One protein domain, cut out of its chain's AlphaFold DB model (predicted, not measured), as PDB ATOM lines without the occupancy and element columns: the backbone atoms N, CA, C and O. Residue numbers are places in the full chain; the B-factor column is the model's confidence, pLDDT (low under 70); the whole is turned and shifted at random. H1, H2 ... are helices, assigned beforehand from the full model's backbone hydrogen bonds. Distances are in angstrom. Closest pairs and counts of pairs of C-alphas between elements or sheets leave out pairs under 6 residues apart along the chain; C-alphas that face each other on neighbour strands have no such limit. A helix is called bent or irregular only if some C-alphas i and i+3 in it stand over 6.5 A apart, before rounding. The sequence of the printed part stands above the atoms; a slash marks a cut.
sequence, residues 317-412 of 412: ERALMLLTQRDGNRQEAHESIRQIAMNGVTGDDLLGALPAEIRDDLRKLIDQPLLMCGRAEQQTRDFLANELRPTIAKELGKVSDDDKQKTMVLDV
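Overview. This is residues 317 to 412 of the 412 residues of an uncharacterized protein of Globodera pallida (UniProt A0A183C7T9). A small head of four helices, made of two helical hairpins, H1 with H2 and H3 with H4, lies at one end of a long single-chain arm. The arm leads from H4 through short H5 into H6, the longest helix, which sticks out from the head with residues 376 to 395; beyond it the chain turns at H7, and a tail, residues 405 to 412, folds back without reaching the head. The printed part has 96 residues, with seven named helices, H1 to H7 in order, and no named strand; its class is all helix. It is extended, with a radius of gyration of the C-alphas of 21.5 A, and spans 60 by 26 by 22 A, the arm making much of the length.

Arrangement. H1, residues 317 to 327, touches H2, residues 330 to 342, as a helical hairpin, opposite ways at a steep tilt of 36 degrees, only just beyond shallow; the closest C-alphas, of Thr 324 and Arg 330, are 4.9 A apart. H3, residues 347 to 353, and H4, residues 356 to 367, form another helical hairpin at a shallow tilt of 12 degrees; they touch closest at the C-alphas of Leu 351 and Arg 359, 6.4 A apart, H4 with residues 359 to 363 alone. H4 touches H1 with residues 358 to 362 alone, closest at the C-alphas of Leu 322 and Ile 358, 6.7 A apart. H2 and H3 are close but not clearly touching, and H2 and H4 are apart. H5, residues 369 to 372, is close to but not clearly touching H4. H6, residues 376 to 396, is apart from H1 to H5; H7, residues 401 to 404, is close to but not clearly touching H6, closest at the C-alphas of Leu 396 and Lys 404, 7.6 A apart. Every O i to N i+4 pair is within hydrogen-bond range in H1, H2 and H3; in H4 6 of 8 are and in H6 12 of 17, while H5 and H7 are too short for such a pair.

Along the chain. H1 begins at C-alpha 317 (11.888, -1.236, -1.093) and measures 15.8 A, H2 18.1 A, H3 10.2 A and H4 17.4 A. H4 is irregular, C-alphas 357 and 360 being 7.3 A apart. H6 runs 25.2 A from C-alpha 376 (-0.436, -9.709, 7.814), with a kink of 57 degrees near residue 390; it is irregular, C-alphas 391 and 394 being 7.7 A apart. H5 measures 5.5 A and H7 5.0 A, ending at C-alpha 404 (-19.895, -24.866, 9.841).

Size, cuts and confidence. The two C-alphas farthest apart are those of Glu 332 and Ser 400, 61.1 A. The printed part has no cut, the six links between helices are tight, and residue 412 is the chain's last. The mean pLDDT of the printed part is 78.4; residue 391 and residues 394 to 412 are under 70.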
ATOM      1  N   GLU A 317      11.923  -1.776  -2.455       84.00
ATOM      2  CA  GLU A 317      11.888  -1.236  -1.093       84.00
ATOM      3  C   GLU A 317      12.859  -1.997  -0.178       84.00
ATOM      4  O   GLU A 317      13.662  -1.398   0.542       84.00
ATOM      5  N   ARG A 318      12.853  -3.334  -0.259       85.25
ATOM      6  CA  ARG A 318      13.772  -4.192   0.502       85.25
ATOM      7  C   ARG A 318      15.225  -3.988   0.085       85.25
ATOM      8  O   ARG A 318      16.098  -3.944   0.950       85.25
ATOM      9  N   ALA A 319      15.480  -3.800  -1.205       86.94
ATOM     10  CA  ALA A 319      16.806  -3.502  -1.725       86.94
ATOM     11  C   ALA A 319      17.365  -2.191  -1.149       86.94
ATOM     12  O   ALA A 319      18.503  -2.162  -0.682       86.94
ATOM     13  N   LEU A 320      16.545  -1.133  -1.097       88.38
ATOM     14  CA  LEU A 320      16.926   0.145  -0.494       88.38
ATOM     15  C   LEU A 320      17.300  -0.005   0.988       88.38
ATOM     16  O   LEU A 320      18.308   0.553   1.430       88.38
ATOM     17  N   MET A 321      16.510  -0.763   1.756       87.06
ATOM     18  CA  MET A 321      16.801  -1.022   3.168       87.06
ATOM     19  C   MET A 321      18.138  -1.752   3.350       87.06
ATOM     20  O   MET A 321      18.959  -1.313   4.153       87.06
ATOM     21  N   LEU A 322      18.367  -2.830   2.593       88.25
ATOM     22  CA  LEU A 322      19.586  -3.637   2.690       88.25
ATOM     23  C   LEU A 322      20.843  -2.842   2.319       88.25
ATOM     24  O   LEU A 322      21.836  -2.915   3.038       88.25
ATOM     25  N   LEU A 323      20.791  -2.046   1.246       88.31
ATOM     26  CA  LEU A 323      21.906  -1.174   0.850       88.31
ATOM     27  C   LEU A 323      22.202  -0.123   1.917       88.31
ATOM     28  O   LEU A 323      23.349   0.074   2.304       88.31
ATOM     29  N   THR A 324      21.155   0.504   2.460       88.50
ATOM     30  CA  THR A 324      21.312   1.510   3.518       88.50
ATOM     31  C   THR A 324      21.937   0.910   4.781       88.50
ATOM     32  O   THR A 324      22.760   1.558   5.420       88.50
ATOM     33  N   GLN A 325      21.574  -0.326   5.142       87.56
ATOM     34  CA  GLN A 325      22.128  -1.022   6.310       87.56
ATOM     35  C   GLN A 325      23.598  -1.425   6.137       87.56
ATOM     36  O   GLN A 325      24.309  -1.528   7.135       87.56
ATOM     37  N   ARG A 326      24.047  -1.667   4.901       86.06
ATOM     38  CA  ARG A 326      25.417  -2.107   4.605       86.06
ATOM     39  C   ARG A 326      26.385  -0.942   4.411       86.06
ATOM     40  O   ARG A 326      27.436  -0.941   5.041       86.06
ATOM     41  N   ASP A 327      26.006   0.051   3.608       74.75
ATOM     42  CA  ASP A 327      26.895   1.153   3.205       74.75
ATOM     43  C   ASP A 327      26.652   2.464   3.967       74.75
ATOM     44  O   ASP A 327      27.436   3.407   3.870       74.75
ATOM     45  N   GLY A 328      25.560   2.576   4.729       71.19
ATOM     46  CA  GLY A 328      25.253   3.746   5.560       71.19
ATOM     47  C   GLY A 328      24.809   5.009   4.802       71.19
ATOM     48  O   GLY A 328      24.234   5.905   5.424       71.19
ATOM     49  N   ASN A 329      24.992   5.094   3.476       85.69
ATOM     50  CA  ASN A 329      24.551   6.233   2.661       85.69
ATOM     51  C   ASN A 329      23.203   5.976   1.965       85.69
ATOM     52  O   ASN A 329      23.116   5.509   0.827       85.69
ATOM     53  N   ARG A 330      22.119   6.353   2.648       88.19
ATOM     54  CA  ARG A 330      20.746   6.212   2.139       88.19
ATOM     55  C   ARG A 330      20.490   6.980   0.835       88.19
ATOM     56  O   ARG A 330      19.671   6.540   0.033       88.19
ATOM     57  N   GLN A 331      21.138   8.128   0.637       88.81
ATOM     58  CA  GLN A 331      20.873   9.013  -0.502       88.81
ATOM     59  C   GLN A 331      21.372   8.383  -1.810       88.81
ATOM     60  O   GLN A 331      20.654   8.366  -2.809       88.81
ATOM     61  N   GLU A 332      22.578   7.817  -1.776       87.38
ATOM     62  CA  GLU A 332      23.175   7.100  -2.907       87.38
ATOM     63  C   GLU A 332      22.425   5.798  -3.202       87.38
ATOM     64  O   GLU A 332      22.098   5.525  -4.359       87.38
ATOM     65  N   ALA A 333      22.053   5.043  -2.160       88.06
ATOM     66  CA  ALA A 333      21.227   3.847  -2.306       88.06
ATOM     67  C   ALA A 333      19.866   4.168  -2.951       88.06
ATOM     68  O   ALA A 333      19.429   3.471  -3.866       88.06
ATOM     69  N   HIS A 334      19.209   5.249  -2.522       90.44
ATOM     70  CA  HIS A 334      17.938   5.683  -3.097       90.44
ATOM     71  C   HIS A 334      18.072   6.056  -4.575       90.44
ATOM     72  O   HIS A 334      17.242   5.636  -5.378       90.44
ATOM     73  N   GLU A 335      19.099   6.822  -4.952       90.06
ATOM     74  CA  GLU A 335      19.296   7.209  -6.353       90.06
ATOM     75  C   GLU A 335      19.597   5.995  -7.241       90.06
ATOM     76  O   GLU A 335      19.004   5.857  -8.308       90.06
ATOM     77  N   SER A 336      20.419   5.054  -6.766       86.81
ATOM     78  CA  SER A 336      20.689   3.789  -7.461       86.81
ATOM     79  C   SER A 336      19.405   2.980  -7.714       86.81
ATOM     80  O   SER A 336      19.097   2.618  -8.853       86.81
ATOM     81  N   ILE A 337      18.586   2.778  -6.674       88.38
ATOM     82  CA  ILE A 337      17.302   2.065  -6.773       88.38
ATOM     83  C   ILE A 337      16.305   2.811  -7.672       88.38
ATOM     84  O   ILE A 337      15.597   2.182  -8.462       88.38
ATOM     85  N   ARG A 338      16.268   4.148  -7.612       88.94
ATOM     86  CA  ARG A 338      15.410   4.981  -8.467       88.94
ATOM     87  C   ARG A 338      15.737   4.798  -9.947       88.94
ATOM     88  O   ARG A 338      14.811   4.656 -10.743       88.94
ATOM     89  N   GLN A 339      17.015   4.804 -10.324       89.25
ATOM     90  CA  GLN A 339      17.423   4.612 -11.720       89.25
ATOM     91  C   GLN A 339      16.996   3.232 -12.240       89.25
ATOM     92  O   GLN A 339      16.463   3.122 -13.344       89.25
ATOM     93  N   ILE A 340      17.128   2.190 -11.415       85.88
ATOM     94  CA  ILE A 340      16.667   0.832 -11.745       85.88
ATOM     95  C   ILE A 340      15.142   0.800 -11.924       85.88
ATOM     96  O   ILE A 340      14.652   0.239 -12.904       85.88
ATOM     97  N   ALA A 341      14.390   1.454 -11.034       85.69
ATOM     98  CA  ALA A 341      12.933   1.540 -11.125       85.69
ATOM     99  C   ALA A 341      12.460   2.261 -12.403       85.69
ATOM    100  O   ALA A 341      11.518   1.811 -13.053       85.69
ATOM    101  N   MET A 342      13.129   3.353 -12.795       87.25
ATOM    102  CA  MET A 342      12.799   4.126 -14.004       87.25
ATOM    103  C   MET A 342      13.041   3.347 -15.302       87.25
ATOM    104  O   MET A 342      12.379   3.613 -16.303       87.25
ATOM    105  N   ASN A 343      13.935   2.356 -15.281       84.62
ATOM    106  CA  ASN A 343      14.178   1.474 -16.422       84.62
ATOM    107  C   ASN A 343      13.084   0.408 -16.607       84.62
ATOM    108  O   ASN A 343      13.093  -0.297 -17.614       84.62
ATOM    109  N   GLY A 344      12.142   0.278 -15.663       78.69
ATOM    110  CA  GLY A 344      10.976  -0.602 -15.790       78.69
ATOM    111  C   GLY A 344      11.300  -2.099 -15.830       78.69
ATOM    112  O   GLY A 344      10.486  -2.886 -16.310       78.69
ATOM    113  N   VAL A 345      12.480  -2.505 -15.351       82.62
ATOM    114  CA  VAL A 345      12.876  -3.919 -15.269       82.62
ATOM    115  C   VAL A 345      12.064  -4.646 -14.191       82.62
ATOM    116  O   VAL A 345      11.782  -4.088 -13.132       82.62
ATOM    117  N   THR A 346      11.673  -5.897 -14.449       80.12
ATOM    118  CA  THR A 346      10.838  -6.713 -13.543       80.12
ATOM    119  C   THR A 346      11.360  -8.148 -13.458       80.12
ATOM    120  O   THR A 346      12.159  -8.568 -14.295       80.12
ATOM    121  N   GLY A 347      10.925  -8.917 -12.454       78.69
ATOM    122  CA  GLY A 347      11.285 -10.333 -12.323       78.69
ATOM    123  C   GLY A 347      12.791 -10.570 -12.171       78.69
ATOM    124  O   GLY A 347      13.479  -9.850 -11.446       78.69
ATOM    125  N   ASP A 348      13.321 -11.581 -12.863       80.25
ATOM    126  CA  ASP A 348      14.743 -11.936 -12.776       80.25
ATOM    127  C   ASP A 348      15.672 -10.844 -13.344       80.25
ATOM    128  O   ASP A 348      16.778 -10.660 -12.832       80.25
ATOM    129  N   ASP A 349      15.208 -10.052 -14.317       83.88
ATOM    130  CA  ASP A 349      15.966  -8.913 -14.853       83.88
ATOM    131  C   ASP A 349      16.127  -7.803 -13.806       83.88
ATOM    132  O   ASP A 349      17.185  -7.175 -13.710       83.88
ATOM    133  N   LEU A 350      15.104  -7.596 -12.965       84.81
ATOM    134  CA  LEU A 350      15.188  -6.670 -11.837       84.81
ATOM    135  C   LEU A 350      16.233  -7.136 -10.817       84.81
ATOM    136  O   LEU A 350      17.061  -6.338 -10.381       84.81
ATOM    137  N   LEU A 351      16.244  -8.426 -10.468       84.94
ATOM    138  CA  LEU A 351      17.249  -8.977  -9.555       84.94
ATOM    139  C   LEU A 351      18.673  -8.830 -10.120       84.94
ATOM    140  O   LEU A 351      19.603  -8.502  -9.382       84.94
ATOM    141  N   GLY A 352      18.842  -9.035 -11.430       86.25
ATOM    142  CA  GLY A 352      20.116  -8.854 -12.126       86.25
ATOM    143  C   GLY A 352      20.599  -7.400 -12.173       86.25
ATOM    144  O   GLY A 352      21.808  -7.162 -12.127       86.25
ATOM    145  N   ALA A 353      19.679  -6.433 -12.223       86.81
ATOM    146  CA  ALA A 353      19.989  -5.003 -12.224       86.81
ATOM    147  C   ALA A 353      20.402  -4.460 -10.843       86.81
ATOM    148  O   ALA A 353      21.072  -3.430 -10.767       86.81
ATOM    149  N   LEU A 354      20.037  -5.141  -9.752       87.25
ATOM    150  CA  LEU A 354      20.368  -4.720  -8.386       87.25
ATOM    151  C   LEU A 354      21.850  -4.979  -8.035       87.25
ATOM    152  O   LEU A 354      22.478  -5.849  -8.645       87.25
ATOM    153  N   PRO A 355      22.446  -4.259  -7.063       87.69
ATOM    154  CA  PRO A 355      23.848  -4.452  -6.670       87.69
ATOM    155  C   PRO A 355      24.153  -5.877  -6.202       87.69
ATOM    156  O   PRO A 355      23.370  -6.477  -5.468       87.69
ATOM    157  N   ALA A 356      25.299  -6.424  -6.623       88.06
ATOM    158  CA  ALA A 356      25.658  -7.828  -6.405       88.06
ATOM    159  C   ALA A 356      25.654  -8.233  -4.926       88.06
ATOM    160  O   ALA A 356      25.225  -9.337  -4.602       88.06
ATOM    161  N   GLU A 357      26.066  -7.336  -4.029       87.06
ATOM    162  CA  GLU A 357      26.155  -7.636  -2.604       87.06
ATOM    163  C   GLU A 357      24.802  -8.004  -1.963       87.06
ATOM    164  O   GLU A 357      24.780  -8.837  -1.058       87.06
ATOM    165  N   ILE A 358      23.677  -7.448  -2.428       88.19
ATOM    166  CA  ILE A 358      22.342  -7.679  -1.844       88.19
ATOM    167  C   ILE A 358      21.526  -8.747  -2.587       88.19
ATOM    168  O   ILE A 358      20.457  -9.132  -2.112       88.19
ATOM    169  N   ARG A 359      21.993  -9.228  -3.751       88.69
ATOM    170  CA  ARG A 359      21.214 -10.140  -4.614       88.69
ATOM    171  C   ARG A 359      20.840 -11.436  -3.911       88.69
ATOM    172  O   ARG A 359      19.696 -11.860  -4.026       88.69
ATOM    173  N   ASP A 360      21.767 -12.031  -3.165       87.50
ATOM    174  CA  ASP A 360      21.519 -13.302  -2.474       87.50
ATOM    175  C   ASP A 360      20.451 -13.164  -1.381       87.50
ATOM    176  O   ASP A 360      19.629 -14.062  -1.192       87.50
ATOM    177  N   ASP A 361      20.413 -12.024  -0.686       87.31
ATOM    178  CA  ASP A 361      19.389 -11.755   0.327       87.31
ATOM    179  C   ASP A 361      18.021 -11.513  -0.311       87.31
ATOM    180  O   ASP A 361      17.012 -12.023   0.172       87.31
ATOM    181  N   LEU A 362      17.978 -10.801  -1.438       86.25
ATOM    182  CA  LEU A 362      16.741 -10.574  -2.182       86.25
ATOM    183  C   LEU A 362      16.226 -11.843  -2.871       86.25
ATOM    184  O   LEU A 362      15.014 -12.040  -2.940       86.25
ATOM    185  N   ARG A 363      17.114 -12.742  -3.318       86.31
ATOM    186  CA  ARG A 363      16.724 -14.044  -3.878       86.31
ATOM    187  C   ARG A 363      15.963 -14.885  -2.854       86.31
ATOM    188  O   ARG A 363      14.926 -15.446  -3.190       86.31
ATOM    189  N   LYS A 364      16.402 -14.887  -1.591       84.62
ATOM    190  CA  LYS A 364      15.677 -15.566  -0.501       84.62
ATOM    191  C   LYS A 364      14.259 -15.018  -0.323       84.62
ATOM    192  O   LYS A 364      13.348 -15.797  -0.062       84.62
ATOM    193  N   LEU A 365      14.060 -13.705  -0.477       83.00
ATOM    194  CA  LEU A 365      12.735 -13.078  -0.372       83.00
ATOM    195  C   LEU A 365      11.819 -13.439  -1.549       83.00
ATOM    196  O   LEU A 365      10.621 -13.603  -1.350       83.00
ATOM    197  N   ILE A 366      12.373 -13.606  -2.754       80.88
ATOM    198  CA  ILE A 366      11.633 -14.108  -3.923       80.88
ATOM    199  C   ILE A 366      11.169 -15.550  -3.695       80.88
ATOM    200  O   ILE A 366      10.012 -15.882  -3.954       80.88
ATOM    201  N   ASP A 367      12.070 -16.402  -3.202       82.25
ATOM    202  CA  ASP A 367      11.770 -17.814  -2.963       82.25
ATOM    203  C   ASP A 367      10.799 -17.991  -1.774       82.25
ATOM    204  O   ASP A 367      10.020 -18.947  -1.732       82.25
ATOM    205  N   GLN A 368      10.793 -17.036  -0.831       83.88
ATOM    206  CA  GLN A 368       9.935 -17.005   0.358       83.88
ATOM    207  C   GLN A 368       9.176 -15.667   0.481       83.88
ATOM    208  O   GLN A 368       9.445 -14.878   1.394       83.88
ATOM    209  N   PRO A 369       8.175 -15.408  -0.383       79.12
ATOM    210  CA  PRO A 369       7.487 -14.113  -0.447       79.12
ATOM    211  C   PRO A 369       6.730 -13.755   0.840       79.12
ATOM    212  O   PRO A 369       6.498 -12.578   1.115       79.12
ATOM    213  N   LEU A 370       6.401 -14.741   1.680       83.12
ATOM    214  CA  LEU A 370       5.801 -14.514   3.000       83.12
ATOM    215  C   LEU A 370       6.716 -13.708   3.939       83.12
ATOM    216  O   LEU A 370       6.228 -12.997   4.807       83.12
ATOM    217  N   LEU A 371       8.036 -13.698   3.734       84.00
ATOM    218  CA  LEU A 371       8.934 -12.826   4.507       84.00
ATOM    219  C   LEU A 371       8.688 -11.329   4.236       84.00
ATOM    220  O   LEU A 371       9.143 -10.464   4.987       84.00
ATOM    221  N   MET A 372       7.957 -11.006   3.167       83.06
ATOM    222  CA  MET A 372       7.606  -9.640   2.795       83.06
ATOM    223  C   MET A 372       6.208  -9.218   3.259       83.06
ATOM    224  O   MET A 372       5.867  -8.053   3.089       83.06
ATOM    225  N   CYS A 373       5.419 -10.096   3.891       85.88
ATOM    226  CA  CYS A 373       4.052  -9.762   4.312       85.88
ATOM    227  C   CYS A 373       3.951  -9.119   5.708       85.88
ATOM    228  O   CYS A 373       2.848  -8.863   6.191       85.88
ATOM    229  N   GLY A 374       5.080  -8.855   6.378       88.38
ATOM    230  CA  GLY A 374       5.089  -8.239   7.706       88.38
ATOM    231  C   GLY A 374       4.239  -9.032   8.704       88.38
ATOM    232  O   GLY A 374       4.422 -10.236   8.848       88.38
ATOM    233  N   ARG A 375       3.298  -8.361   9.378       90.75
ATOM    234  CA  ARG A 375       2.382  -8.975  10.358       90.75
ATOM    235  C   ARG A 375       1.033  -9.409   9.768       90.75
ATOM    236  O   ARG A 375       0.130  -9.696  10.546       90.75
ATOM    237  N   ALA A 376       0.868  -9.459   8.442       88.06
ATOM    238  CA  ALA A 376      -0.436  -9.709   7.814       88.06
ATOM    239  C   ALA A 376      -1.119 -10.998   8.314       88.06
ATOM    240  O   ALA A 376      -2.326 -11.008   8.562       88.06
ATOM    241  N   GLU A 377      -0.348 -12.070   8.521       90.06
ATOM    242  CA  GLU A 377      -0.868 -13.318   9.084       90.06
ATOM    243  C   GLU A 377      -1.345 -13.129  10.531       90.06
ATOM    244  O   GLU A 377      -2.481 -13.478  10.851       90.06
ATOM    245  N   GLN A 378      -0.503 -12.562  11.402       91.00
ATOM    246  CA  GLN A 378      -0.858 -12.345  12.807       91.00
ATOM    247  C   GLN A 378      -2.054 -11.403  12.936       91.00
ATOM    248  O   GLN A 378      -3.002 -11.748  13.621       91.00
ATOM    249  N   GLN A 379      -2.072 -10.283  12.209       90.38
ATOM    250  CA  GLN A 379      -3.195  -9.338  12.204       90.38
ATOM    251  C   GLN A 379      -4.508 -10.016  11.806       90.38
ATOM    252  O   GLN A 379      -5.539  -9.785  12.430       90.38
ATOM    253  N   THR A 380      -4.463 -10.894  10.800       85.25
ATOM    254  CA  THR A 380      -5.634 -11.668  10.375       85.25
ATOM    255  C   THR A 380      -6.082 -12.632  11.474       85.25
ATOM    256  O   THR A 380      -7.267 -12.703  11.786       85.25
ATOM    257  N   ARG A 381      -5.152 -13.375  12.086       85.62
ATOM    258  CA  ARG A 381      -5.466 -14.309  13.180       85.62
ATOM    259  C   ARG A 381      -6.031 -13.588  14.404       85.62
ATOM    260  O   ARG A 381      -7.025 -14.060  14.950       85.62
ATOM    261  N   ASP A 382      -5.438 -12.461  14.780       86.44
ATOM    262  CA  ASP A 382      -5.845 -11.635  15.916       86.44
ATOM    263  C   ASP A 382      -7.258 -11.083  15.691       86.44
ATOM    264  O   ASP A 382      -8.129 -11.283  16.533       86.44
ATOM    265  N   PHE A 383      -7.532 -10.501  14.519       83.75
ATOM    266  CA  PHE A 383      -8.870 -10.020  14.157       83.75
ATOM    267  C   PHE A 383      -9.919 -11.143  14.188       83.75
ATOM    268  O   PHE A 383     -11.005 -10.987  14.747       83.75
ATOM    269  N   LEU A 384      -9.598 -12.309  13.617       78.94
ATOM    270  CA  LEU A 384     -10.516 -13.450  13.613       78.94
ATOM    271  C   LEU A 384     -10.813 -13.954  15.028       78.94
ATOM    272  O   LEU A 384     -11.955 -14.317  15.309       78.94
ATOM    273  N   ALA A 385      -9.798 -14.033  15.888       79.25
ATOM    274  CA  ALA A 385      -9.919 -14.581  17.234       79.25
ATOM    275  C   ALA A 385     -10.589 -13.608  18.209       79.25
ATOM    276  O   ALA A 385     -11.435 -14.043  18.989       79.25
ATOM    277  N   ASN A 386     -10.220 -12.329  18.144       80.44
ATOM    278  CA  ASN A 386     -10.553 -11.349  19.172       80.44
ATOM    279  C   ASN A 386     -11.750 -10.468  18.797       80.44
ATOM    280  O   ASN A 386     -12.440 -10.029  19.700       80.44
ATOM    281  N   GLU A 387     -12.034 -10.254  17.505       79.69
ATOM    282  CA  GLU A 387     -13.143  -9.388  17.063       79.69
ATOM    283  C   GLU A 387     -14.238 -10.188  16.341       79.69
ATOM    284  O   GLU A 387     -15.385 -10.257  16.788       79.69
ATOM    285  N   LEU A 388     -13.907 -10.853  15.223       74.31
ATOM    286  CA  LEU A 388     -14.931 -11.443  14.352       74.31
ATOM    287  C   LEU A 388     -15.665 -12.615  15.011       74.31
ATOM    288  O   LEU A 388     -16.895 -12.614  15.061       74.31
ATOM    289  N   ARG A 389     -14.938 -13.644  15.474       76.69
ATOM    290  CA  ARG A 389     -15.559 -14.862  16.028       76.69
ATOM    291  C   ARG A 389     -16.416 -14.580  17.265       76.69
ATOM    292  O   ARG A 389     -17.521 -15.120  17.289       76.69
ATOM    293  N   PRO A 390     -15.977 -13.763  18.243       77.69
ATOM    294  CA  PRO A 390     -16.835 -13.352  19.352       77.69
ATOM    295  C   PRO A 390     -18.110 -12.656  18.866       77.69
ATOM    296  O   PRO A 390     -19.205 -13.072  19.249       77.69
ATOM    297  N   THR A 391     -17.985 -11.705  17.931       69.81
ATOM    298  CA  THR A 391     -19.122 -10.947  17.375       69.81
ATOM    299  C   THR A 391     -20.192 -11.856  16.764       69.81
ATOM    300  O   THR A 391     -21.389 -11.645  16.961       69.81
ATOM    301  N   ILE A 392     -19.786 -12.900  16.030       70.06
ATOM    302  CA  ILE A 392     -20.724 -13.799  15.336       70.06
ATOM    303  C   ILE A 392     -21.038 -15.086  16.109       70.06
ATOM    304  O   ILE A 392     -21.784 -15.925  15.602       70.06
ATOM    305  N   ALA A 393     -20.513 -15.274  17.324       73.88
ATOM    306  CA  ALA A 393     -20.614 -16.538  18.064       73.88
ATOM    307  C   ALA A 393     -22.068 -16.998  18.266       73.88
ATOM    308  O   ALA A 393     -22.397 -18.171  18.063       73.88
ATOM    309  N   LYS A 394     -22.962 -16.058  18.602       69.81
ATOM    310  CA  LYS A 394     -24.398 -16.321  18.785       69.81
ATOM    311  C   LYS A 394     -25.082 -16.772  17.494       69.81
ATOM    312  O   LYS A 394     -26.004 -17.583  17.544       69.81
ATOM    313  N   GLU A 395     -24.642 -16.253  16.353       69.88
ATOM    314  CA  GLU A 395     -25.195 -16.598  15.042       69.88
ATOM    315  C   GLU A 395     -24.620 -17.923  14.529       69.88
ATOM    316  O   GLU A 395     -25.371 -18.756  14.032       69.88
ATOM    317  N   LEU A 396     -23.331 -18.194  14.766       66.31
ATOM    318  CA  LEU A 396     -22.711 -19.493  14.478       66.31
ATOM    319  C   LEU A 396     -23.401 -20.642  15.221       66.31
ATOM    320  O   LEU A 396     -23.531 -21.734  14.673       66.31
ATOM    321  N   GLY A 397     -23.891 -20.407  16.441       66.06
ATOM    322  CA  GLY A 397     -24.680 -21.390  17.193       66.06
ATOM    323  C   GLY A 397     -26.010 -21.783  16.532       66.06
ATOM    324  O   GLY A 397     -26.569 -22.818  16.884       66.06
ATOM    325  N   LYS A 398     -26.507 -20.987  15.576       66.31
ATOM    326  CA  LYS A 398     -27.753 -21.234  14.825       66.31
ATOM    327  C   LYS A 398     -27.515 -21.917  13.475       66.31
ATOM    328  O   LYS A 398     -28.475 -22.324  12.826       66.31
ATOM    329  N   VAL A 399     -26.258 -22.018  13.047       62.28
ATOM    330  CA  VAL A 399     -25.847 -22.670  11.800       62.28
ATOM    331  C   VAL A 399     -25.647 -24.167  12.061       62.28
ATOM    332  O   VAL A 399     -25.152 -24.552  13.125       62.28
ATOM    333  N   SER A 400     -26.049 -25.016  11.111       65.56
ATOM    334  CA  SER A 400     -25.868 -26.470  11.218       65.56
ATOM    335  C   SER A 400     -24.380 -26.838  11.293       65.56
ATOM    336  O   SER A 400     -23.533 -26.119  10.761       65.56
ATOM    337  N   ASP A 401     -24.032 -27.950  11.945       65.50
ATOM    338  CA  ASP A 401     -22.627 -28.384  12.012       65.50
ATOM    339  C   ASP A 401     -22.050 -28.721  10.625       65.50
ATOM    340  O   ASP A 401     -20.864 -28.491  10.393       65.50
ATOM    341  N   ASP A 402     -22.893 -29.152   9.680       58.91
ATOM    342  CA  ASP A 402     -22.520 -29.364   8.276       58.91
ATOM    343  C   ASP A 402     -22.166 -28.042   7.571       58.91
ATOM    344  O   ASP A 402     -21.166 -27.957   6.858       58.91
ATOM    345  N   ASP A 403     -22.937 -26.976   7.803       57.00
ATOM    346  CA  ASP A 403     -22.650 -25.653   7.233       57.00
ATOM    347  C   ASP A 403     -21.435 -24.985   7.896       57.00
ATOM    348  O   ASP A 403     -20.701 -24.255   7.231       57.00
ATOM    349  N   LYS A 404     -21.150 -25.281   9.175       54.59
ATOM    350  CA  LYS A 404     -19.895 -24.866   9.841       54.59
ATOM    351  C   LYS A 404     -18.658 -25.526   9.223       54.59
ATOM    352  O   LYS A 404     -17.563 -24.978   9.336       54.59
ATOM    353  N   GLN A 405     -18.824 -26.695   8.600       50.19
ATOM    354  CA  GLN A 405     -17.761 -27.472   7.960       50.19
ATOM    355  C   GLN A 405     -17.606 -27.203   6.460       50.19
ATOM    356  O   GLN A 405     -16.766 -27.841   5.824       50.19
ATOM    357  N   LYS A 406     -18.345 -26.249   5.874       50.50
ATOM    358  CA  LYS A 406     -18.033 -25.732   4.532       50.50
ATOM    359  C   LYS A 406     -16.752 -24.902   4.592       50.50
ATOM    360  O   LYS A 406     -16.753 -23.675   4.571       50.50
ATOM    361  N   THR A 407     -15.632 -25.593   4.733       41.88
ATOM    362  CA  THR A 407     -14.298 -25.022   4.708       41.88
ATOM    363  C   THR A 407     -14.022 -24.511   3.302       41.88
ATOM    364  O   THR A 407     -14.194 -25.240   2.323       41.88
ATOM    365  N   MET A 408     -13.498 -23.290   3.192       43.91
ATOM    366  CA  MET A 408     -12.622 -22.992   2.067       43.91
ATOM    367  C   MET A 408     -11.479 -24.002   2.119       43.91
ATOM    368  O   MET A 408     -10.650 -23.958   3.029       43.91
ATOM    369  N   VAL A 409     -11.438 -24.916   1.155       33.25
ATOM    370  CA  VAL A 409     -10.220 -25.666   0.873       33.25
ATOM    371  C   VAL A 409      -9.280 -24.674   0.201       33.25
ATOM    372  O   VAL A 409      -9.302 -24.479  -1.011       33.25
ATOM    373  N   LEU A 410      -8.516 -23.964   1.025       34.88
ATOM    374  CA  LEU A 410      -7.239 -23.436   0.588       34.88
ATOM    375  C   LEU A 410      -6.349 -24.674   0.450       34.88
ATOM    376  O   LEU A 410      -5.991 -25.278   1.460       34.88
ATOM    377  N   ASP A 411      -6.104 -25.120  -0.782       29.75
ATOM    378  CA  ASP A 411      -4.976 -26.013  -1.061       29.75
ATOM    379  C   ASP A 411      -3.716 -25.197  -0.729       29.75
ATOM    380  O   ASP A 411      -3.291 -24.401  -1.559       29.75
ATOM    381  N   VAL A 412      -3.221 -25.306   0.512       34.81
ATOM    382  CA  VAL A 412      -1.979 -24.672   1.000       34.81
ATOM    383  C   VAL A 412      -0.804 -25.622   0.823       34.81
ATOM    384  O   VAL A 412      -0.953 -26.800   1.230       34.81
TER     385      VAL A 412